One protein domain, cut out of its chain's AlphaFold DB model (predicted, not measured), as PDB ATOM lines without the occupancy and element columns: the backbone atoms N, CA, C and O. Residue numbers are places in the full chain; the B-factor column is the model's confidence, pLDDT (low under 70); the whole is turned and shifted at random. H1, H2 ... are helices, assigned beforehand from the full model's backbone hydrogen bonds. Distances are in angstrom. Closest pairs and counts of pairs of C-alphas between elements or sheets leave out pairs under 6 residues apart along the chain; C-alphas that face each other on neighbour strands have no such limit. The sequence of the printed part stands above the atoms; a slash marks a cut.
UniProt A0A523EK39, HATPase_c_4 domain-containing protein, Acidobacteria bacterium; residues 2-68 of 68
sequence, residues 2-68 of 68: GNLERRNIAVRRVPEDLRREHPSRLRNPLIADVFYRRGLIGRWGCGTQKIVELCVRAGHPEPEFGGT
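AT A GLANCE: This is residues 2 to 68 of the 68 residues of the protein "HATPase_c_4 domain-containing protein" of Acidobacteria bacterium (UniProt A0A523EK39). With little regular structure, the printed part is an open loop: from the short H1 it runs out to H2 and folds back to H3, which packs on H1, while residues 2 to 7 stick out as a free arm. Its 67 residues, with 25 in the named helices H1, H2 and H3 in that order and no named strand, are of the class all helix. The whole is loose, with a radius of gyration of the C-alphas of 14.6 A, and only just elongated, spanning 43 by 29 by 28 A.

IN THESE COORDINATES: After residues 2 to 14, which hold no named element, H1 takes residues 15 to 19, 7.8 A long, from C-alpha 15 at (467.569, 408.624, 850.048). H2, residues 29 to 37, is 12.1 A long. H3, residues 47 to 57, is 15.4 A long and ends at C-alpha 57, (484.335, 406.470, 863.030).

HOW THE PARTS SIT: H1 and H3 touch; their closest C-alphas, of Arg 19 and Gln 49, are 6.0 A apart. H2 is apart from H1 and from H3. In H2 and H3 every O i to N i+4 pair is within hydrogen-bond range; in H1 0 of 1 is, but 2 of 2 O i to N i+3 pairs are.

THE WHOLE: The C-alphas of Gly 2 and Gly 59, the two farthest apart, are 45.1 A apart. The printed part has no cut, and both links, of 9 residues each, are short. Mean pLDDT of the printed part is 82.6; residues 2 to 12 and residue 68 are under 70.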
ATOM      1  N   GLY A   2     481.143 436.495 834.946       38.94
ATOM      2  CA  GLY A   2     481.031 435.101 834.506       38.94
ATOM      3  C   GLY A   2     479.983 434.330 835.297       38.94
ATOM      4  O   GLY A   2     480.209 434.012 836.457       38.94
ATOM      5  N   ASN A   3     478.890 433.993 834.613       36.66
ATOM      6  CA  ASN A   3     477.932 432.939 834.951       36.66
ATOM      7  C   ASN A   3     477.012 433.172 836.171       36.66
ATOM      8  O   ASN A   3     476.996 432.412 837.139       36.66
ATOM      9  N   LEU A   4     476.174 434.206 836.060       43.22
ATOM     10  CA  LEU A   4     474.794 434.151 836.555       43.22
ATOM     11  C   LEU A   4     474.059 433.076 835.724       43.22
ATOM     12  O   LEU A   4     474.297 433.024 834.524       43.22
ATOM     13  N   GLU A   5     473.202 432.248 836.337       43.50
ATOM     14  CA  GLU A   5     472.439 431.123 835.729       43.50
ATOM     15  C   GLU A   5     473.015 429.695 835.872       43.50
ATOM     16  O   GLU A   5     472.949 428.876 834.956       43.50
ATOM     17  N   ARG A   6     473.444 429.287 837.077       46.19
ATOM     18  CA  ARG A   6     473.311 427.865 837.470       46.19
ATOM     19  C   ARG A   6     471.998 427.641 838.209       46.19
ATOM     20  O   ARG A   6     471.946 427.503 839.424       46.19
ATOM     21  N   ARG A   7     470.944 427.673 837.394       43.88
ATOM     22  CA  ARG A   7     469.643 427.008 837.520       43.88
ATOM     23  C   ARG A   7     469.396 426.324 838.871       43.88
ATOM     24  O   ARG A   7     469.906 425.239 839.144       43.88
ATOM     25  N   ASN A   8     468.496 426.930 839.644       43.06
ATOM     26  CA  ASN A   8     467.700 426.298 840.697       43.06
ATOM     27  C   ASN A   8     466.828 425.168 840.107       43.06
ATOM     28  O   ASN A   8     465.603 425.279 840.042       43.06
ATOM     29  N   ILE A   9     467.440 424.072 839.656       52.97
ATOM     30  CA  ILE A   9     466.702 422.854 839.317       52.97
ATOM     31  C   ILE A   9     466.279 422.238 840.647       52.97
ATOM     32  O   ILE A   9     467.108 421.944 841.509       52.97
ATOM     33  N   ALA A  10     464.973 422.084 840.849       52.72
ATOM     34  CA  ALA A  10     464.431 421.327 841.963       52.72
ATOM     35  C   ALA A  10     464.806 419.846 841.783       52.72
ATOM     36  O   ALA A  10     464.026 419.058 841.261       52.72
ATOM     37  N   VAL A  11     466.026 419.474 842.174       63.47
ATOM     38  CA  VAL A  11     466.456 418.075 842.200       63.47
ATOM     39  C   VAL A  11     465.725 417.410 843.360       63.47
ATOM     40  O   VAL A  11     466.004 417.681 844.533       63.47
ATOM     41  N   ARG A  12     464.734 416.581 843.030       68.44
ATOM     42  CA  ARG A  12     464.149 415.628 843.973       68.44
ATOM     43  C   ARG A  12     465.283 414.713 844.430       68.44
ATOM     44  O   ARG A  12     465.817 413.973 843.616       68.44
ATOM     45  N   ARG A  13     465.659 414.804 845.707       74.19
ATOM     46  CA  ARG A  13     466.633 413.895 846.314       74.19
ATOM     47  C   ARG A  13     465.953 412.581 846.650       74.19
ATOM     48  O   ARG A  13     464.875 412.595 847.252       74.19
ATOM     49  N   VAL A  14     466.588 411.485 846.267       82.38
ATOM     50  CA  VAL A  14     466.265 410.150 846.773       82.38
ATOM     51  C   VAL A  14     467.165 409.835 847.970       82.38
ATOM     52  O   VAL A  14     468.181 410.510 848.158       82.38
ATOM     53  N   PRO A  15     466.801 408.879 848.836       83.94
ATOM     54  CA  PRO A  15     467.569 408.624 850.048       83.94
ATOM     55  C   PRO A  15     469.031 408.241 849.785       83.94
ATOM     56  O   PRO A  15     469.914 408.653 850.537       83.94
ATOM     57  N   GLU A  16     469.312 407.568 848.668       84.56
ATOM     58  CA  GLU A  16     470.676 407.222 848.250       84.56
ATOM     59  C   GLU A  16     471.533 408.472 847.991       84.56
ATOM     60  O   GLU A  16     472.742 408.462 848.231       84.56
ATOM     61  N   ASP A  17     470.915 409.583 847.570       85.12
ATOM     62  CA  ASP A  17     471.627 410.842 847.362       85.12
ATOM     63  C   ASP A  17     472.189 411.402 848.663       85.12
ATOM     64  O   ASP A  17     473.171 412.134 848.617       85.12
ATOM     65  N   LEU A  18     471.604 411.068 849.819       86.44
ATOM     66  CA  LEU A  18     472.005 411.629 851.109       86.44
ATOM     67  C   LEU A  18     473.359 411.119 851.607       86.44
ATOM     68  O   LEU A  18     473.877 411.710 852.556       86.44
ATOM     69  N   ARG A  19     473.913 410.082 850.964       85.50
ATOM     70  CA  ARG A  19     475.237 409.501 851.243       85.50
ATOM     71  C   ARG A  19     476.380 410.145 850.454       85.50
ATOM     72  O   ARG A  19     477.539 409.792 850.663       85.50
ATOM     73  N   ARG A  20     476.088 411.064 849.530       83.81
ATOM     74  CA  ARG A  20     477.089 411.780 848.717       83.81
ATOM     75  C   ARG A  20     477.014 413.286 848.936       83.81
ATOM     76  O   ARG A  20     476.180 413.776 849.687       83.81
ATOM     77  N   GLU A  21     477.902 414.047 848.304       80.88
ATOM     78  CA  GLU A  21     477.783 415.504 848.314       80.88
ATOM     79  C   GLU A  21     476.539 415.936 847.522       80.88
ATOM     80  O   GLU A  21     476.334 415.527 846.377       80.88
ATOM     81  N   HIS A  22     475.691 416.762 848.137       81.81
ATOM     82  CA  HIS A  22     474.494 417.310 847.501       81.81
ATOM     83  C   HIS A  22     474.237 418.753 847.955       81.81
ATOM     84  O   HIS A  22     474.408 419.095 849.127       81.81
ATOM     85  N   PRO A  23     473.780 419.640 847.053       78.38
ATOM     86  CA  PRO A  23     473.477 421.016 847.424       78.38
ATOM     87  C   PRO A  23     472.203 421.055 848.266       78.38
ATOM     88  O   PRO A  23     471.138 420.668 847.794       78.38
ATOM     89  N   SER A  24     472.243 421.548 849.503       83.75
ATOM     90  CA  SER A  24     471.028 421.779 850.304       83.75
ATOM     91  C   SER A  24     470.215 422.963 849.791       83.75
ATOM     92  O   SER A  24     470.726 424.071 849.664       83.75
ATOM     93  N   ARG A  25     468.915 422.743 849.558       86.19
ATOM     94  CA  ARG A  25     467.965 423.819 849.258       86.19
ATOM     95  C   ARG A  25     467.261 424.227 850.544       86.19
ATOM     96  O   ARG A  25     466.404 423.500 851.046       86.19
ATOM     97  N   LEU A  26     467.638 425.383 851.078       87.94
ATOM     98  CA  LEU A  26     467.003 425.945 852.265       87.94
ATOM     99  C   LEU A  26     465.566 426.343 851.938       87.94
ATOM    100  O   LEU A  26     465.325 427.078 850.982       87.94
ATOM    101  N   ARG A  27     464.610 425.872 852.742       89.94
ATOM    102  CA  ARG A  27     463.206 426.293 852.620       89.94
ATOM    103  C   ARG A  27     463.013 427.736 853.085       89.94
ATOM    104  O   ARG A  27     462.268 428.479 852.466       89.94
ATOM    105  N   ASN A  28     463.715 428.122 854.149       95.00
ATOM    106  CA  ASN A  28     463.754 429.485 854.663       95.00
ATOM    107  C   ASN A  28     465.218 429.883 854.940       95.00
ATOM    108  O   ASN A  28     465.765 429.500 855.978       95.00
ATOM    109  N   PRO A  29     465.870 430.609 854.013       93.50
ATOM    110  CA  PRO A  29     467.262 431.019 854.172       93.50
ATOM    111  C   PRO A  29     467.511 431.937 855.375       93.50
ATOM    112  O   PRO A  29     468.568 431.841 855.985       93.50
ATOM    113  N   LEU A  30     466.543 432.785 855.748       96.88
ATOM    114  CA  LEU A  30     466.691 433.730 856.862       96.88
ATOM    115  C   LEU A  30     466.762 433.003 858.206       96.88
ATOM    116  O   LEU A  30     467.656 433.258 859.006       96.88
ATOM    117  N   ILE A  31     465.849 432.056 858.436       96.38
ATOM    118  CA  ILE A  31     465.850 431.241 859.658       96.38
ATOM    119  C   ILE A  31     467.133 430.405 859.743       96.38
ATOM    120  O   ILE A  31     467.764 430.334 860.796       96.38
ATOM    121  N   ALA A  32     467.542 429.798 858.626       94.88
ATOM    122  CA  ALA A  32     468.769 429.013 858.568       94.88
ATOM    123  C   ALA A  32     470.010 429.860 858.898       94.88
ATOM    124  O   ALA A  32     470.845 429.432 859.693       94.88
ATOM    125  N   ASP A  33     470.104 431.076 858.351       95.94
ATOM    126  CA  ASP A  33     471.200 432.011 858.625       95.94
ATOM    127  C   ASP A  33     471.270 432.400 860.107       95.94
ATOM    128  O   ASP A  33     472.348 432.353 860.701       95.94
ATOM    129  N   VAL A  34     470.128 432.678 860.748       97.75
ATOM    130  CA  VAL A  34     470.082 432.940 862.197       97.75
ATOM    131  C   VAL A  34     470.639 431.755 862.990       97.75
ATOM    132  O   VAL A  34     471.499 431.952 863.850       97.75
ATOM    133  N   PHE A  35     470.208 430.525 862.698       96.38
ATOM    134  CA  PHE A  35     470.691 429.343 863.420       96.38
ATOM    135  C   PHE A  35     472.175 429.058 863.176       96.38
ATOM    136  O   PHE A  35     472.888 428.704 864.116       96.38
ATOM    137  N   TYR A  36     472.656 429.253 861.948       95.44
ATOM    138  CA  TYR A  36     474.069 429.088 861.617       95.44
ATOM    139  C   TYR A  36     474.945 430.111 862.342       95.44
ATOM    140  O   TYR A  36     475.925 429.739 862.983       95.44
ATOM    141  N   ARG A  37     474.563 431.394 862.327       96.69
ATOM    142  CA  ARG A  37     475.302 432.458 863.032       96.69
ATOM    143  C   ARG A  37     475.304 432.278 864.546       96.69
ATOM    144  O   ARG A  37     476.246 432.697 865.208       96.69
ATOM    145  N   ARG A  38     474.261 431.654 865.099       97.88
ATOM    146  CA  ARG A  38     474.192 431.281 866.518       97.88
ATOM    147  C   ARG A  38     474.962 429.997 866.849       97.88
ATOM    148  O   ARG A  38     475.010 429.634 868.017       97.88
ATOM    149  N   GLY A  39     475.551 429.318 865.860       95.50
ATOM    150  CA  GLY A  39     476.296 428.070 866.053       95.50
ATOM    151  C   GLY A  39     475.417 426.854 866.358       95.50
ATOM    152  O   GLY A  39     475.928 425.824 866.785       95.50
ATOM    153  N   LEU A  40     474.102 426.960 866.151       95.00
ATOM    154  CA  LEU A  40     473.140 425.902 866.473       95.00
ATOM    155  C   LEU A  40     473.085 424.816 865.396       95.00
ATOM    156  O   LEU A  40     472.746 423.672 865.683       95.00
ATOM    157  N   ILE A  41     473.425 425.170 864.155       92.88
ATOM    158  CA  ILE A  41     473.542 424.233 863.037       92.88
ATOM    159  C   ILE A  41     474.840 424.480 862.269       92.88
ATOM    160  O   ILE A  41     475.363 425.592 862.237       92.88
ATOM    161  N   GLY A  42     475.349 423.429 861.625       90.38
ATOM    162  CA  GLY A  42     476.487 423.528 860.714       90.38
ATOM    163  C   GLY A  42     476.109 424.097 859.344       90.38
ATOM    164  O   GLY A  42     474.951 424.409 859.063       90.38
ATOM    165  N   ARG A  43     477.106 424.187 858.455       87.81
ATOM    166  CA  ARG A  43     476.881 424.537 857.048       87.81
ATOM    167  C   ARG A  43     475.921 423.524 856.407       87.81
ATOM    168  O   ARG A  43     476.018 422.318 856.620       87.81
ATOM    169  N   TRP A  44     474.979 424.019 855.616       87.44
ATOM    170  CA  TRP A  44     474.025 423.191 854.878       87.44
ATOM    171  C   TRP A  44     474.704 422.451 853.718       87.44
ATOM    172  O   TRP A  44     475.630 422.968 853.101       87.44
ATOM    173  N   GLY A  45     474.215 421.249 853.409       84.50
ATOM    174  CA  GLY A  45     474.710 420.400 852.314       84.50
ATOM    175  C   GLY A  45     475.696 419.314 852.749       84.50
ATOM    176  O   GLY A  45     475.941 418.389 851.989       84.50
ATOM    177  N   CYS A  46     476.212 419.369 853.981       87.44
ATOM    178  CA  CYS A  46     477.170 418.376 854.490       87.44
ATOM    179  C   CYS A  46     476.690 417.608 855.732       87.44
ATOM    180  O   CYS A  46     477.411 416.763 856.250       87.44
ATOM    181  N   GLY A  47     475.494 417.912 856.248       90.94
ATOM    182  CA  GLY A  47     475.014 417.353 857.517       90.94
ATOM    183  C   GLY A  47     474.892 415.828 857.503       90.94
ATOM    184  O   GLY A  47     475.394 415.175 858.410       90.94
ATOM    185  N   THR A  48     474.286 415.256 856.458       92.00
ATOM    186  CA  THR A  48     474.098 413.798 856.335       92.00
ATOM    187  C   THR A  48     475.430 413.064 856.197       92.00
ATOM    188  O   THR A  48     475.646 412.078 856.892       92.00
ATOM    189  N   GLN A  49     476.365 413.615 855.419       90.12
ATOM    190  CA  GLN A  49     477.729 413.091 855.287       90.12
ATOM    191  C   GLN A  49     478.455 413.043 856.628       90.12
ATOM    192  O   GLN A  49     479.105 412.055 856.953       90.12
ATOM    193  N   LYS A  50     478.307 414.097 857.436       92.62
ATOM    194  CA  LYS A  50     478.939 414.165 858.752       92.62
ATOM    195  C   LYS A  50     478.352 413.145 859.729       92.62
ATOM    196  O   LYS A  50     479.084 412.613 860.553       92.62
ATOM    197  N   ILE A  51     477.053 412.853 859.629       93.25
ATOM    198  CA  ILE A  51     476.423 411.781 860.413       93.25
ATOM    199  C   ILE A  51     477.014 410.425 860.010       93.25
ATOM    200  O   ILE A  51     477.452 409.688 860.887       93.25
ATOM    201  N   VAL A  52     477.090 410.130 858.706       93.19
ATOM    202  CA  VAL A  52     477.701 408.892 858.187       93.19
ATOM    203  C   VAL A  52     479.140 408.742 858.695       93.19
ATOM    204  O   VAL A  52     479.473 407.717 859.284       93.19
ATOM    205  N   GLU A  53     479.964 409.785 858.546       94.12
ATOM    206  CA  GLU A  53     481.357 409.798 859.013       94.12
ATOM    207  C   GLU A  53     481.457 409.477 860.510       94.12
ATOM    208  O   GLU A  53     482.262 408.642 860.916       94.12
ATOM    209  N   LEU A  54     480.631 410.120 861.339       96.19
ATOM    210  CA  LEU A  54     480.668 409.936 862.789       96.19
ATOM    211  C   LEU A  54     480.228 408.531 863.211       96.19
ATOM    212  O   LEU A  54     480.851 407.967 864.110       96.19
ATOM    213  N   CYS A  55     479.212 407.955 862.561       96.06
ATOM    214  CA  CYS A  55     478.795 406.572 862.802       96.06
ATOM    215  C   CYS A  55     479.932 405.593 862.493       96.06
ATOM    216  O   CYS A  55     480.328 404.821 863.368       96.06
ATOM    217  N   VAL A  56     480.517 405.689 861.295       95.06
ATOM    218  CA  VAL A  56     481.618 404.811 860.865       95.06
ATOM    219  C   VAL A  56     482.827 404.961 861.787       95.06
ATOM    220  O   VAL A  56     483.404 403.968 862.227       95.06
ATOM    221  N   ARG A  57     483.190 406.196 862.150       97.38
ATOM    222  CA  ARG A  57     484.335 406.470 863.030       97.38
ATOM    223  C   ARG A  57     484.126 405.965 864.461       97.38
ATOM    224  O   ARG A  57     485.102 405.711 865.158       97.38
ATOM    225  N   ALA A  58     482.875 405.818 864.892       97.38
ATOM    226  CA  ALA A  58     482.507 405.206 866.166       97.38
ATOM    227  C   ALA A  58     482.382 403.667 866.096       97.38
ATOM    228  O   ALA A  58     482.104 403.042 867.115       97.38
ATOM    229  N   GLY A  59     482.583 403.048 864.926       97.31
ATOM    230  CA  GLY A  59     482.427 401.603 864.726       97.31
ATOM    231  C   GLY A  59     480.974 401.143 864.561       97.31
ATOM    232  O   GLY A  59     480.696 399.949 864.659       97.31
ATOM    233  N   HIS A  60     480.044 402.069 864.319       96.75
ATOM    234  CA  HIS A  60     478.643 401.765 864.033       96.75
ATOM    235  C   HIS A  60     478.402 401.611 862.523       96.75
ATOM    236  O   HIS A  60     479.134 402.199 861.721       96.75
ATOM    237  N   PRO A  61     477.365 400.854 862.114       94.25
ATOM    238  CA  PRO A  61     476.947 400.819 860.717       94.25
ATOM    239  C   PRO A  61     476.520 402.210 860.231       94.25
ATOM    240  O   PRO A  61     476.119 403.073 861.019       94.25
ATOM    241  N   GLU A  62     476.590 402.428 858.916       91.62
ATOM    242  CA  GLU A  62     476.053 403.646 858.315       91.62
ATOM    243  C   GLU A  62     474.542 403.768 858.575       91.62
ATOM    244  O   GLU A  62     473.834 402.758 858.557       91.62
ATOM    245  N   PRO A  63     474.014 404.992 858.755       91.31
ATOM    246  CA  PRO A  63     472.582 405.203 858.903       91.31
ATOM    247  C   PRO A  63     471.810 404.776 857.647       91.31
ATOM    248  O   PRO A  63     472.266 404.932 856.508       91.31
ATOM    249  N   GLU A  64     470.597 404.283 857.863       89.81
ATOM    250  CA  GLU A  64     469.622 404.065 856.802       89.81
ATOM    251  C   GLU A  64     468.848 405.359 856.557       89.81
ATOM    252  O   GLU A  64     468.231 405.937 857.453       89.81
ATOM    253  N   PHE A  65     468.912 405.843 855.321       84.81
ATOM    254  CA  PHE A  65     468.086 406.943 854.860       84.81
ATOM    255  C   PHE A  65     466.940 406.324 854.060       84.81
ATOM    256  O   PHE A  65     467.189 405.699 853.036       84.81
ATOM    257  N   GLY A  66     465.702 406.476 854.533       78.31
ATOM    258  CA  GLY A  66     464.509 405.873 853.928       78.31
ATOM    259  C   GLY A  66     463.722 405.045 854.943       78.31
ATOM    260  O   GLY A  66     464.306 404.307 855.724       78.31
ATOM    261  N   GLY A  67     462.402 405.219 854.963       70.44
ATOM    262  CA  GLY A  67     461.478 404.356 855.698       70.44
ATOM    263  C   GLY A  67     460.715 403.486 854.707       70.44
ATOM    264  O   GLY A  67     460.470 403.927 853.581       70.44
ATOM    265  N   THR A  68     460.400 402.265 855.128       44.12
ATOM    266  CA  THR A  68     459.506 401.330 854.431       44.12
ATOM    267  C   THR A  68     458.104 401.911 854.270       44.12
ATOM    268  O   THR A  68     457.685 402.694 855.155       44.12
TER     269      THR A  68